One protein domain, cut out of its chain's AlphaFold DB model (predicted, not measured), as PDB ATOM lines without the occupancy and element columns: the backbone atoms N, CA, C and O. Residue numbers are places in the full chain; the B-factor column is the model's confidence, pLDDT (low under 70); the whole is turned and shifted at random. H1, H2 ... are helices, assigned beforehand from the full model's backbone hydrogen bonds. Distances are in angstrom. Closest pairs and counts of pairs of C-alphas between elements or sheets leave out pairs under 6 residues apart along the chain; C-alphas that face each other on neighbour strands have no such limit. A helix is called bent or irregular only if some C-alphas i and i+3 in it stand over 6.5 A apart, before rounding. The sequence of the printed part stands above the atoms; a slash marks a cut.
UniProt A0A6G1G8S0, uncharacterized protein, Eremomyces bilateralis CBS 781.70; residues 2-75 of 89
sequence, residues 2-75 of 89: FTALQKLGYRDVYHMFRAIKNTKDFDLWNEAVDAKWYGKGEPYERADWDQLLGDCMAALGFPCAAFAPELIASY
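This is residues 2 to 75 of the 89 residues of an uncharacterized protein of Eremomyces bilateralis CBS 781.70 (UniProt A0A6G1G8S0). Look first for the longest helix, H3; with the helical hairpin of H4 and H5 it makes a loose triangle of three helices, with few contacts between them. H2 is a short turn of helix beside the first residues of H3, and H1 lies off at one end of the long axis, touching no other helix. You will find 74 printed residues, with five named helices in the order H1, H2, H3, H4, H5 and no named strand; the class is all helix. The whole is compact, with a radius of gyration of the C-alphas of 12.3 A, yet only just elongated in outline, spanning 39 by 26 by 18 A.

Begin at H3, residues 24 to 38. H4, residues 46 to 53, is close to it but not clearly touching; their closest C-alphas are those of Asp 25 and Leu 52, 6.5 A apart. Their lines stand at a steep tilt of 46 degrees, opposite ways. H5, residues 64 to 74, and H3 are near each other, with 6 pairs of C-alphas within 10 A. Look next at Arg 46 and Ser 74, the closest C-alphas of H4 and H5 at 5.0 A: these helices touch and form a hairpin, running opposite ways at a tilt of 36 degrees, only just steep. H5 is irregular, with C-alphas 66 and 69 8.3 A apart, and its line is a rough one. Turn to H2, residues 17 to 21, which is close to H3 but not clearly touching: the closest C-alphas are those of Ala 19 and Asp 25, 5.2 A apart. H1, residues 2 to 7, is apart from the other four helices. In H1 and H3 every O i to N i+4 pair is within hydrogen-bond range; in H4 it is 3 of 4, in H5 5 of 7, and in H2 0 of 1, beside 1 of 2 O i to N i+3 pairs.

Find C-alpha 24 at (4.112, 43.470, 30.218); from there H3 runs 20.2 A to C-alpha 38 at (-10.342, 40.105, 43.916). H4 covers 9.6 A and H5 12.4 A, the latter ending at C-alpha 74, (-16.302, 46.449, 25.443). Go back to C-alpha 2 at (-5.793, 30.249, 15.421) for H1, 8.9 A long; H2 measures 7.1 A.

The two C-alphas farthest apart are those of Lys 7 and Gly 39, at 39.5 A. The printed part has no cut. The link from H2 to H3 is tight, the other three are short, and none is long. The mean pLDDT of the printed part is 92.4 and that of H2 is 75; no printed residue is under 70.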
ATOM      1  N   PHE A   2      -6.830  29.247  15.734       85.81
ATOM      2  CA  PHE A   2      -5.793  30.249  15.421       85.81
ATOM      3  C   PHE A   2      -5.350  30.261  13.943       85.81
ATOM      4  O   PHE A   2      -5.568  31.239  13.236       85.81
ATOM      5  N   THR A   3      -4.848  29.133  13.428       87.62
ATOM      6  CA  THR A   3      -4.415  29.015  12.023       87.62
ATOM      7  C   THR A   3      -5.552  29.232  11.019       87.62
ATOM      8  O   THR A   3      -5.311  29.670   9.900       87.62
ATOM      9  N   ALA A   4      -6.798  28.927  11.391       92.12
ATOM     10  CA  ALA A   4      -7.946  29.138  10.512       92.12
ATOM     11  C   ALA A   4      -8.260  30.634  10.359       92.12
ATOM     12  O   ALA A   4      -8.454  31.092   9.240       92.12
ATOM     13  N   LEU A   5      -8.227  31.402  11.455       91.88
ATOM     14  CA  LEU A   5      -8.403  32.859  11.420       91.88
ATOM     15  C   LEU A   5      -7.314  33.539  10.581       91.88
ATOM     16  O   LEU A   5      -7.628  34.377   9.739       91.88
ATOM     17  N   GLN A   6      -6.059  33.107  10.727       89.69
ATOM     18  CA  GLN A   6      -4.962  33.607   9.894       89.69
ATOM     19  C   GLN A   6      -5.194  33.330   8.402       89.69
ATOM     20  O   GLN A   6      -5.001  34.215   7.574       89.69
ATOM     21  N   LYS A   7      -5.671  32.128   8.046       94.06
ATOM     22  CA  LYS A   7      -6.038  31.790   6.657       94.06
ATOM     23  C   LYS A   7      -7.191  32.639   6.115       94.06
ATOM     24  O   LYS A   7      -7.244  32.871   4.914       94.06
ATOM     25  N   LEU A   8      -8.089  33.104   6.981       93.69
ATOM     26  CA  LEU A   8      -9.179  34.022   6.635       93.69
ATOM     27  C   LEU A   8      -8.734  35.496   6.569       93.69
ATOM     28  O   LEU A   8      -9.563  36.364   6.319       93.69
ATOM     29  N   GLY A   9      -7.447  35.790   6.783       93.56
ATOM     30  CA  GLY A   9      -6.887  37.140   6.687       93.56
ATOM     31  C   GLY A   9      -6.922  37.953   7.984       93.56
ATOM     32  O   GLY A   9      -6.555  39.126   7.960       93.56
ATOM     33  N   TYR A  10      -7.315  37.356   9.116       92.19
ATOM     34  CA  TYR A  10      -7.198  38.013  10.419       92.19
ATOM     35  C   TYR A  10      -5.728  38.063  10.839       92.19
ATOM     36  O   TYR A  10      -5.077  37.025  11.007       92.19
ATOM     37  N   ARG A  11      -5.208  39.279  11.001       90.12
ATOM     38  CA  ARG A  11      -3.840  39.548  11.455       90.12
ATOM     39  C   ARG A  11      -3.802  39.707  12.972       90.12
ATOM     40  O   ARG A  11      -4.836  39.929  13.597       90.12
ATOM     41  N   ASP A  12      -2.614  39.518  13.540       89.62
ATOM     42  CA  ASP A  12      -2.339  39.781  14.957       89.62
ATOM     43  C   ASP A  12      -3.343  39.111  15.910       89.62
ATOM     44  O   ASP A  12      -3.844  39.701  16.857       89.62
ATOM     45  N   VAL A  13      -3.674  37.843  15.637       91.50
ATOM     46  CA  VAL A  13      -4.591  37.064  16.478       91.50
ATOM     47  C   VAL A  13      -3.954  36.854  17.856       91.50
ATOM     48  O   VAL A  13      -2.927  36.182  17.968       91.50
ATOM     49  N   TYR A  14      -4.562  37.392  18.909       92.31
ATOM     50  CA  TYR A  14      -4.076  37.228  20.271       92.31
ATOM     51  C   TYR A  14      -4.269  35.786  20.752       92.31
ATOM     52  O   TYR A  14      -5.349  35.203  20.644       92.31
ATOM     53  N   HIS A  15      -3.210  35.228  21.327       87.69
ATOM     54  CA  HIS A  15      -3.195  33.989  22.102       87.69
ATOM     55  C   HIS A  15      -2.191  34.192  23.236       87.69
ATOM     56  O   HIS A  15      -1.198  34.886  23.030       87.69
ATOM     57  N   MET A  16      -2.354  33.523  24.383       81.19
ATOM     58  CA  MET A  16      -1.417  33.605  25.522       81.19
ATOM     59  C   MET A  16       0.075  33.510  25.163       81.19
ATOM     60  O   MET A  16       0.911  34.085  25.847       81.19
ATOM     61  N   PHE A  17       0.446  32.815  24.083       78.44
ATOM     62  CA  PHE A  17       1.844  32.733  23.657       78.44
ATOM     63  C   PHE A  17       2.442  34.095  23.266       78.44
ATOM     64  O   PHE A  17       3.664  34.231  23.231       78.44
ATOM     65  N   ARG A  18       1.610  35.107  22.999       77.75
ATOM     66  CA  ARG A  18       2.035  36.495  22.807       77.75
ATOM     67  C   ARG A  18       2.541  37.116  24.114       77.75
ATOM     68  O   ARG A  18       3.622  37.699  24.096       77.75
ATOM     69  N   ALA A  19       1.867  36.868  25.238       71.69
ATOM     70  CA  ALA A  19       2.309  37.320  26.561       71.69
ATOM     71  C   ALA A  19       3.674  36.729  26.964       71.69
ATOM     72  O   ALA A  19       4.471  37.386  27.622       71.69
ATOM     73  N   ILE A  20       4.020  35.525  26.485       74.06
ATOM     74  CA  ILE A  20       5.363  34.948  26.700       74.06
ATOM     75  C   ILE A  20       6.464  35.818  26.066       74.06
ATOM     76  O   ILE A  20       7.582  35.865  26.572       74.06
ATOM     77  N   LYS A  21       6.166  36.504  24.957       75.50
ATOM     78  CA  LYS A  21       7.120  37.378  24.259       75.50
ATOM     79  C   LYS A  21       7.067  38.828  24.738       75.50
ATOM     80  O   LYS A  21       8.064  39.529  24.602       75.50
ATOM     81  N   ASN A  22       5.931  39.268  25.278       79.00
ATOM     82  CA  ASN A  22       5.752  40.591  25.864       79.00
ATOM     83  C   ASN A  22       5.331  40.454  27.326       79.00
ATOM     84  O   ASN A  22       4.145  40.376  27.635       79.00
ATOM     85  N   THR A  23       6.306  40.435  28.233       82.31
ATOM     86  CA  THR A  23       6.040  40.166  29.652       82.31
ATOM     87  C   THR A  23       5.131  41.205  30.309       82.31
ATOM     88  O   THR A  23       4.482  40.877  31.292       82.31
ATOM     89  N   LYS A  24       5.031  42.418  29.748       86.81
ATOM     90  CA  LYS A  24       4.112  43.470  30.218       86.81
ATOM     91  C   LYS A  24       2.639  43.091  30.082       86.81
ATOM     92  O   LYS A  24       1.818  43.577  30.848       86.81
ATOM     93  N   ASP A  25       2.303  42.205  29.144       90.50
ATOM     94  CA  ASP A  25       0.939  41.687  29.032       90.50
ATOM     95  C   ASP A  25       0.543  40.950  30.318       90.50
ATOM     96  O   ASP A  25      -0.618  40.997  30.703       90.50
ATOM     97  N   PHE A  26       1.483  40.275  31.000       90.81
ATOM     98  CA  PHE A  26       1.176  39.603  32.265       90.81
ATOM     99  C   PHE A  26       0.767  40.590  33.353       90.81
ATOM    100  O   PHE A  26      -0.129  40.266  34.123       90.81
ATOM    101  N   ASP A  27       1.380  41.773  33.401       92.50
ATOM    102  CA  ASP A  27       1.032  42.799  34.385       92.50
ATOM    103  C   ASP A  27      -0.405  43.289  34.154       92.50
ATOM    104  O   ASP A  27      -1.228  43.224  35.064       92.50
ATOM    105  N   LEU A  28      -0.750  43.629  32.907       94.19
ATOM    106  CA  LEU A  28      -2.107  44.050  32.530       94.19
ATOM    107  C   LEU A  28      -3.149  42.933  32.739       94.19
ATOM    108  O   LEU A  28      -4.247  43.167  33.239       94.19
ATOM    109  N   TRP A  29      -2.811  41.680  32.417       94.75
ATOM    110  CA  TRP A  29      -3.697  40.550  32.707       94.75
ATOM    111  C   TRP A  29      -3.879  40.321  34.209       94.75
ATOM    112  O   TRP A  29      -4.983  39.973  34.627       94.75
ATOM    113  N   ASN A  30      -2.833  40.509  35.017       94.44
ATOM    114  CA  ASN A  30      -2.928  40.404  36.472       94.44
ATOM    115  C   ASN A  30      -3.806  41.515  37.050       94.44
ATOM    116  O   ASN A  30      -4.635  41.220  37.902       94.44
ATOM    117  N   GLU A  31      -3.690  42.749  36.559       96.12
ATOM    118  CA  GLU A  31      -4.572  43.857  36.946       96.12
ATOM    119  C   GLU A  31      -6.036  43.555  36.610       96.12
ATOM    120  O   GLU A  31      -6.903  43.668  37.476       96.12
ATOM    121  N   ALA A  32      -6.316  43.080  35.392       96.56
ATOM    122  CA  ALA A  32      -7.667  42.681  35.000       96.56
ATOM    123  C   ALA A  32      -8.213  41.546  35.888       96.56
ATOM    124  O   ALA A  32      -9.399  41.520  36.229       96.56
ATOM    125  N   VAL A  33      -7.354  40.595  36.279       96.62
ATOM    126  CA  VAL A  33      -7.707  39.497  37.192       96.62
ATOM    127  C   VAL A  33      -8.010  40.024  38.599       96.62
ATOM    128  O   VAL A  33      -9.018  39.637  39.196       96.62
ATOM    129  N   ASP A  34      -7.160  40.909  39.115       97.62
ATOM    130  CA  ASP A  34      -7.299  41.548  40.423       97.62
ATOM    131  C   ASP A  34      -8.597  42.366  40.513       97.62
ATOM    132  O   ASP A  34      -9.353  42.210  41.479       97.62
ATOM    133  N   ALA A  35      -8.929  43.131  39.471       97.06
ATOM    134  CA  ALA A  35     -10.181  43.876  39.390       97.06
ATOM    135  C   ALA A  35     -11.402  42.946  39.372       97.06
ATOM    136  O   ALA A  35     -12.333  43.112  40.163       97.06
ATOM    137  N   LYS A  36     -11.391  41.920  38.510       96.12
ATOM    138  CA  LYS A  36     -12.552  41.046  38.289       96.12
ATOM    139  C   LYS A  36     -12.857  40.105  39.453       96.12
ATOM    140  O   LYS A  36     -14.021  39.942  39.814       96.12
ATOM    141  N   TRP A  37     -11.846  39.427  39.994       96.25
ATOM    142  CA  TRP A  37     -12.056  38.345  40.967       96.25
ATOM    143  C   TRP A  37     -11.680  38.713  42.398       96.25
ATOM    144  O   TRP A  37     -12.175  38.073  43.326       96.25
ATOM    145  N   TYR A  38     -10.836  39.726  42.592       96.50
ATOM    146  CA  TYR A  38     -10.342  40.105  43.916       96.50
ATOM    147  C   TYR A  38     -10.836  41.481  44.379       96.50
ATOM    148  O   TYR A  38     -10.543  41.868  45.510       96.50
ATOM    149  N   GLY A  39     -11.604  42.196  43.546       94.56
ATOM    150  CA  GLY A  39     -12.148  43.516  43.868       94.56
ATOM    151  C   GLY A  39     -11.062  44.571  44.091       94.56
ATOM    152  O   GLY A  39     -11.237  45.472  44.909       94.56
ATOM    153  N   LYS A  40      -9.911  44.416  43.430       96.88
ATOM    154  CA  LYS A  40      -8.771  45.328  43.531       96.88
ATOM    155  C   LYS A  40      -8.637  46.129  42.241       96.88
ATOM    156  O   LYS A  40      -8.226  45.588  41.222       96.88
ATOM    157  N   GLY A  41      -8.916  47.424  42.321       94.56
ATOM    158  CA  GLY A  41      -8.976  48.287  41.144       94.56
ATOM    159  C   GLY A  41     -10.352  48.257  40.485       94.56
ATOM    160  O   GLY A  41     -11.275  47.601  40.971       94.56
ATOM    161  N   GLU A  42     -10.482  49.004  39.396       95.50
ATOM    162  CA  GLU A  42     -11.737  49.142  38.662       95.50
ATOM    163  C   GLU A  42     -11.851  48.081  37.558       95.50
ATOM    164  O   GLU A  42     -10.830  47.670  36.995       95.50
ATOM    165  N   PRO A  43     -13.071  47.619  37.224       94.81
ATOM    166  CA  PRO A  43     -13.283  46.757  36.069       94.81
ATOM    167  C   PRO A  43     -12.713  47.393  34.799       94.81
ATOM    168  O   PRO A  43     -12.972  48.559  34.523       94.81
ATOM    169  N   TYR A  44     -11.977  46.605  34.014       96.38
ATOM    170  CA  TYR A  44     -11.401  47.072  32.753       96.38
ATOM    171  C   TYR A  44     -12.486  47.557  31.784       96.38
ATOM    172  O   TYR A  44     -13.427  46.819  31.462       96.38
ATOM    173  N   GLU A  45     -12.291  48.762  31.258       96.31
ATOM    174  CA  GLU A  45     -13.081  49.324  30.169       96.31
ATOM    175  C   GLU A  45     -12.363  49.145  28.823       96.31
ATOM    176  O   GLU A  45     -11.244  48.633  28.742       96.31
ATOM    177  N   ARG A  46     -13.002  49.569  27.722       97.31
ATOM    178  CA  ARG A  46     -12.437  49.424  26.369       97.31
ATOM    179  C   ARG A  46     -11.006  49.962  26.270       97.31
ATOM    180  O   ARG A  46     -10.181  49.314  25.643       97.31
ATOM    181  N   ALA A  47     -10.708  51.111  26.877       97.56
ATOM    182  CA  ALA A  47      -9.376  51.707  26.799       97.56
ATOM    183  C   ALA A  47      -8.295  50.827  27.452       97.56
ATOM    184  O   ALA A  47      -7.174  50.767  26.952       97.56
ATOM    185  N   ASP A  48      -8.629  50.110  28.525       97.00
ATOM    186  CA  ASP A  48      -7.721  49.169  29.185       97.00
ATOM    187  C   ASP A  48      -7.526  47.916  28.332       97.00
ATOM    188  O   ASP A  48      -6.402  47.460  28.111       97.00
ATOM    189  N   TRP A  49      -8.615  47.407  27.748       97.12
ATOM    190  CA  TRP A  49      -8.546  46.302  26.797       97.12
ATOM    191  C   TRP A  49      -7.757  46.653  25.537       97.12
ATOM    192  O   TRP A  49      -7.015  45.806  25.041       97.12
ATOM    193  N   ASP A  50      -7.843  47.889  25.050       96.56
ATOM    194  CA  ASP A  50      -7.103  48.357  23.877       96.56
ATOM    195  C   ASP A  50      -5.584  48.357  24.121       96.56
ATOM    196  O   ASP A  50      -4.817  48.149  23.179       96.56
ATOM    197  N   GLN A  51      -5.124  48.492  25.372       94.12
ATOM    198  CA  GLN A  51      -3.701  48.349  25.713       94.12
ATOM    199  C   GLN A  51      -3.195  46.910  25.522       94.12
ATOM    200  O   GLN A  51      -2.034  46.711  25.163       94.12
ATOM    201  N   LEU A  52      -4.058  45.910  25.736       93.00
ATOM    202  CA  LEU A  52      -3.745  44.485  25.571       93.00
ATOM    203  C   LEU A  52      -4.013  43.971  24.150       93.00
ATOM    204  O   LEU A  52      -3.249  43.166  23.615       93.00
ATOM    205  N   LEU A  53      -5.144  44.375  23.575       94.56
ATOM    206  CA  LEU A  53      -5.772  43.746  22.413       94.56
ATOM    207  C   LEU A  53      -6.069  44.732  21.278       94.56
ATOM    208  O   LEU A  53      -6.544  44.300  20.232       94.56
ATOM    209  N   GLY A  54      -5.806  46.030  21.446       93.00
ATOM    210  CA  GLY A  54      -6.224  47.064  20.491       93.00
ATOM    211  C   GLY A  54      -5.565  46.954  19.114       93.00
ATOM    212  O   GLY A  54      -6.105  47.443  18.125       93.00
ATOM    213  N   ASP A  55      -4.421  46.273  19.022       92.81
ATOM    214  CA  ASP A  55      -3.755  45.966  17.754       92.81
ATOM    215  C   ASP A  55      -4.130  44.589  17.173       92.81
ATOM    216  O   ASP A  55      -3.685  44.226  16.084       92.81
ATOM    217  N   CYS A  56      -4.960  43.819  17.879       94.00
ATOM    218  CA  CYS A  56      -5.351  42.471  17.498       94.00
ATOM    219  C   CYS A  56      -6.663  42.480  16.714       94.00
ATOM    220  O   CYS A  56      -7.667  43.025  17.164       94.00
ATOM    221  N   MET A  57      -6.726  41.771  15.581       95.06
ATOM    222  CA  MET A  57      -8.004  41.612  14.865       95.06
ATOM    223  C   MET A  57      -8.907  40.524  15.467       95.06
ATOM    224  O   MET A  57     -10.081  40.423  15.107       95.06
ATOM    225  N   ALA A  58      -8.359  39.656  16.316       94.81
ATOM    226  CA  ALA A  58      -9.097  38.615  17.025       94.81
ATOM    227  C   ALA A  58      -8.336  38.196  18.284       94.81
ATOM    228  O   ALA A  58      -7.109  38.245  18.303       94.81
ATOM    229  N   ALA A  59      -9.043  37.700  19.296       94.12
ATOM    230  CA  ALA A  59      -8.452  37.145  20.509       94.12
ATOM    231  C   ALA A  59      -9.057  35.772  20.818       94.12
ATOM    232  O   ALA A  59     -10.246  35.543  20.586       94.12
ATOM    233  N   LEU A  60      -8.242  34.830  21.299       92.50
ATOM    234  CA  LEU A  60      -8.707  33.483  21.618       92.50
ATOM    235  C   LEU A  60      -7.913  32.823  22.745       92.50
ATOM    236  O   LEU A  60      -6.763  33.162  23.015       92.50
ATOM    237  N   GLY A  61      -8.529  31.805  23.349       91.50
ATOM    238  CA  GLY A  61      -7.935  31.034  24.437       91.50
ATOM    239  C   GLY A  61      -7.941  31.780  25.771       91.50
ATOM    240  O   GLY A  61      -8.512  32.859  25.906       91.50
ATOM    241  N   PHE A  62      -7.322  31.173  26.777       89.44
ATOM    242  CA  PHE A  62      -7.041  31.837  28.049       89.44
ATOM    243  C   PHE A  62      -5.909  32.864  27.830       89.44
ATOM    244  O   PHE A  62      -5.013  32.559  27.045       89.44
ATOM    245  N   PRO A  63      -5.919  34.057  28.454       91.94
ATOM    246  CA  PRO A  63      -6.915  34.561  29.407       91.94
ATOM    247  C   PRO A  63      -8.180  35.176  28.785       91.94
ATOM    248  O   PRO A  63      -9.194  35.236  29.470       91.94
ATOM    249  N   CYS A  64      -8.192  35.545  27.500       94.56
ATOM    250  CA  CYS A  64      -9.319  36.253  26.866       94.56
ATOM    251  C   CYS A  64     -10.683  35.562  27.062       94.56
ATOM    252  O   CYS A  64     -11.677  36.218  27.352       94.56
ATOM    253  N   ALA A  65     -10.741  34.230  26.970       94.88
ATOM    254  CA  ALA A  65     -11.974  33.465  27.174       94.88
ATOM    255  C   ALA A  65     -12.550  33.605  28.596       94.88
ATOM    256  O   ALA A  65     -13.764  33.533  28.770       94.88
ATOM    257  N   ALA A  66     -11.704  33.836  29.606       95.56
ATOM    258  CA  ALA A  66     -12.143  34.075  30.980       95.56
ATOM    259  C   ALA A  66     -12.763  35.471  31.167       95.56
ATOM    260  O   ALA A  66     -13.476  35.690  32.146       95.56
ATOM    261  N   PHE A  67     -12.538  36.386  30.221       97.00
ATOM    262  CA  PHE A  67     -13.086  37.745  30.177       97.00
ATOM    263  C   PHE A  67     -14.103  37.935  29.042       97.00
ATOM    264  O   PHE A  67     -14.328  39.046  28.571       97.00
ATOM    265  N   ALA A  68     -14.711  36.848  28.551       96.69
ATOM    266  CA  ALA A  68     -15.632  36.928  27.421       96.69
ATOM    267  C   ALA A  68     -16.782  37.940  27.633       96.69
ATOM    268  O   ALA A  68     -17.017  38.720  26.714       96.69
ATOM    269  N   PRO A  69     -17.472  38.004  28.793       97.12
ATOM    270  CA  PRO A  69     -18.513  39.012  29.014       97.12
ATOM    271  C   PRO A  69     -18.002  40.455  28.907       97.12
ATOM    272  O   PRO A  69     -18.635  41.277  28.251       97.12
ATOM    273  N   GLU A  70     -16.847  40.751  29.506       97.44
ATOM    274  CA  GLU A  70     -16.238  42.083  29.519       97.44
ATOM    275  C   GLU A  70     -15.770  42.500  28.123       97.44
ATOM    276  O   GLU A  70     -16.006  43.629  27.696       97.44
ATOM    277  N   LEU A  71     -15.172  41.570  27.376       97.62
ATOM    278  CA  LEU A  71     -14.741  41.807  26.001       97.62
ATOM    279  C   LEU A  71     -15.935  41.979  25.052       97.62
ATOM    280  O   LEU A  71     -15.889  42.833  24.176       97.62
ATOM    281  N   ILE A  72     -17.024  41.226  25.234       97.69
ATOM    282  CA  ILE A  72     -18.252  41.401  24.441       97.69
ATOM    283  C   ILE A  72     -18.893  42.763  24.725       97.69
ATOM    284  O   ILE A  72     -19.322  43.441  23.795       97.69
ATOM    285  N   ALA A  73     -18.947  43.173  25.995       97.69
ATOM    286  CA  ALA A  73     -19.472  44.480  26.377       97.69
ATOM    287  C   ALA A  73     -18.589  45.627  25.861       97.69
ATOM    288  O   ALA A  73     -19.107  46.639  25.392       97.69
ATOM    289  N   SER A  74     -17.266  45.450  25.906       97.81
ATOM    290  CA  SER A  74     -16.302  46.449  25.443       97.81
ATOM    291  C   SER A  74     -16.287  46.570  23.924       97.81
ATOM    292  O   SER A  74     -16.190  47.686  23.422       97.81
ATOM    293  N   TYR A  75     -16.448  45.458  23.196       97.50
ATOM    294  CA  TYR A  75     -16.420  45.366  21.731       97.50
ATOM    295  C   TYR A  75     -17.738  44.827  21.146       97.50
ATOM    296  O   TYR A  75     -17.749  43.735  20.568       97.50
TER     297      TYR A  75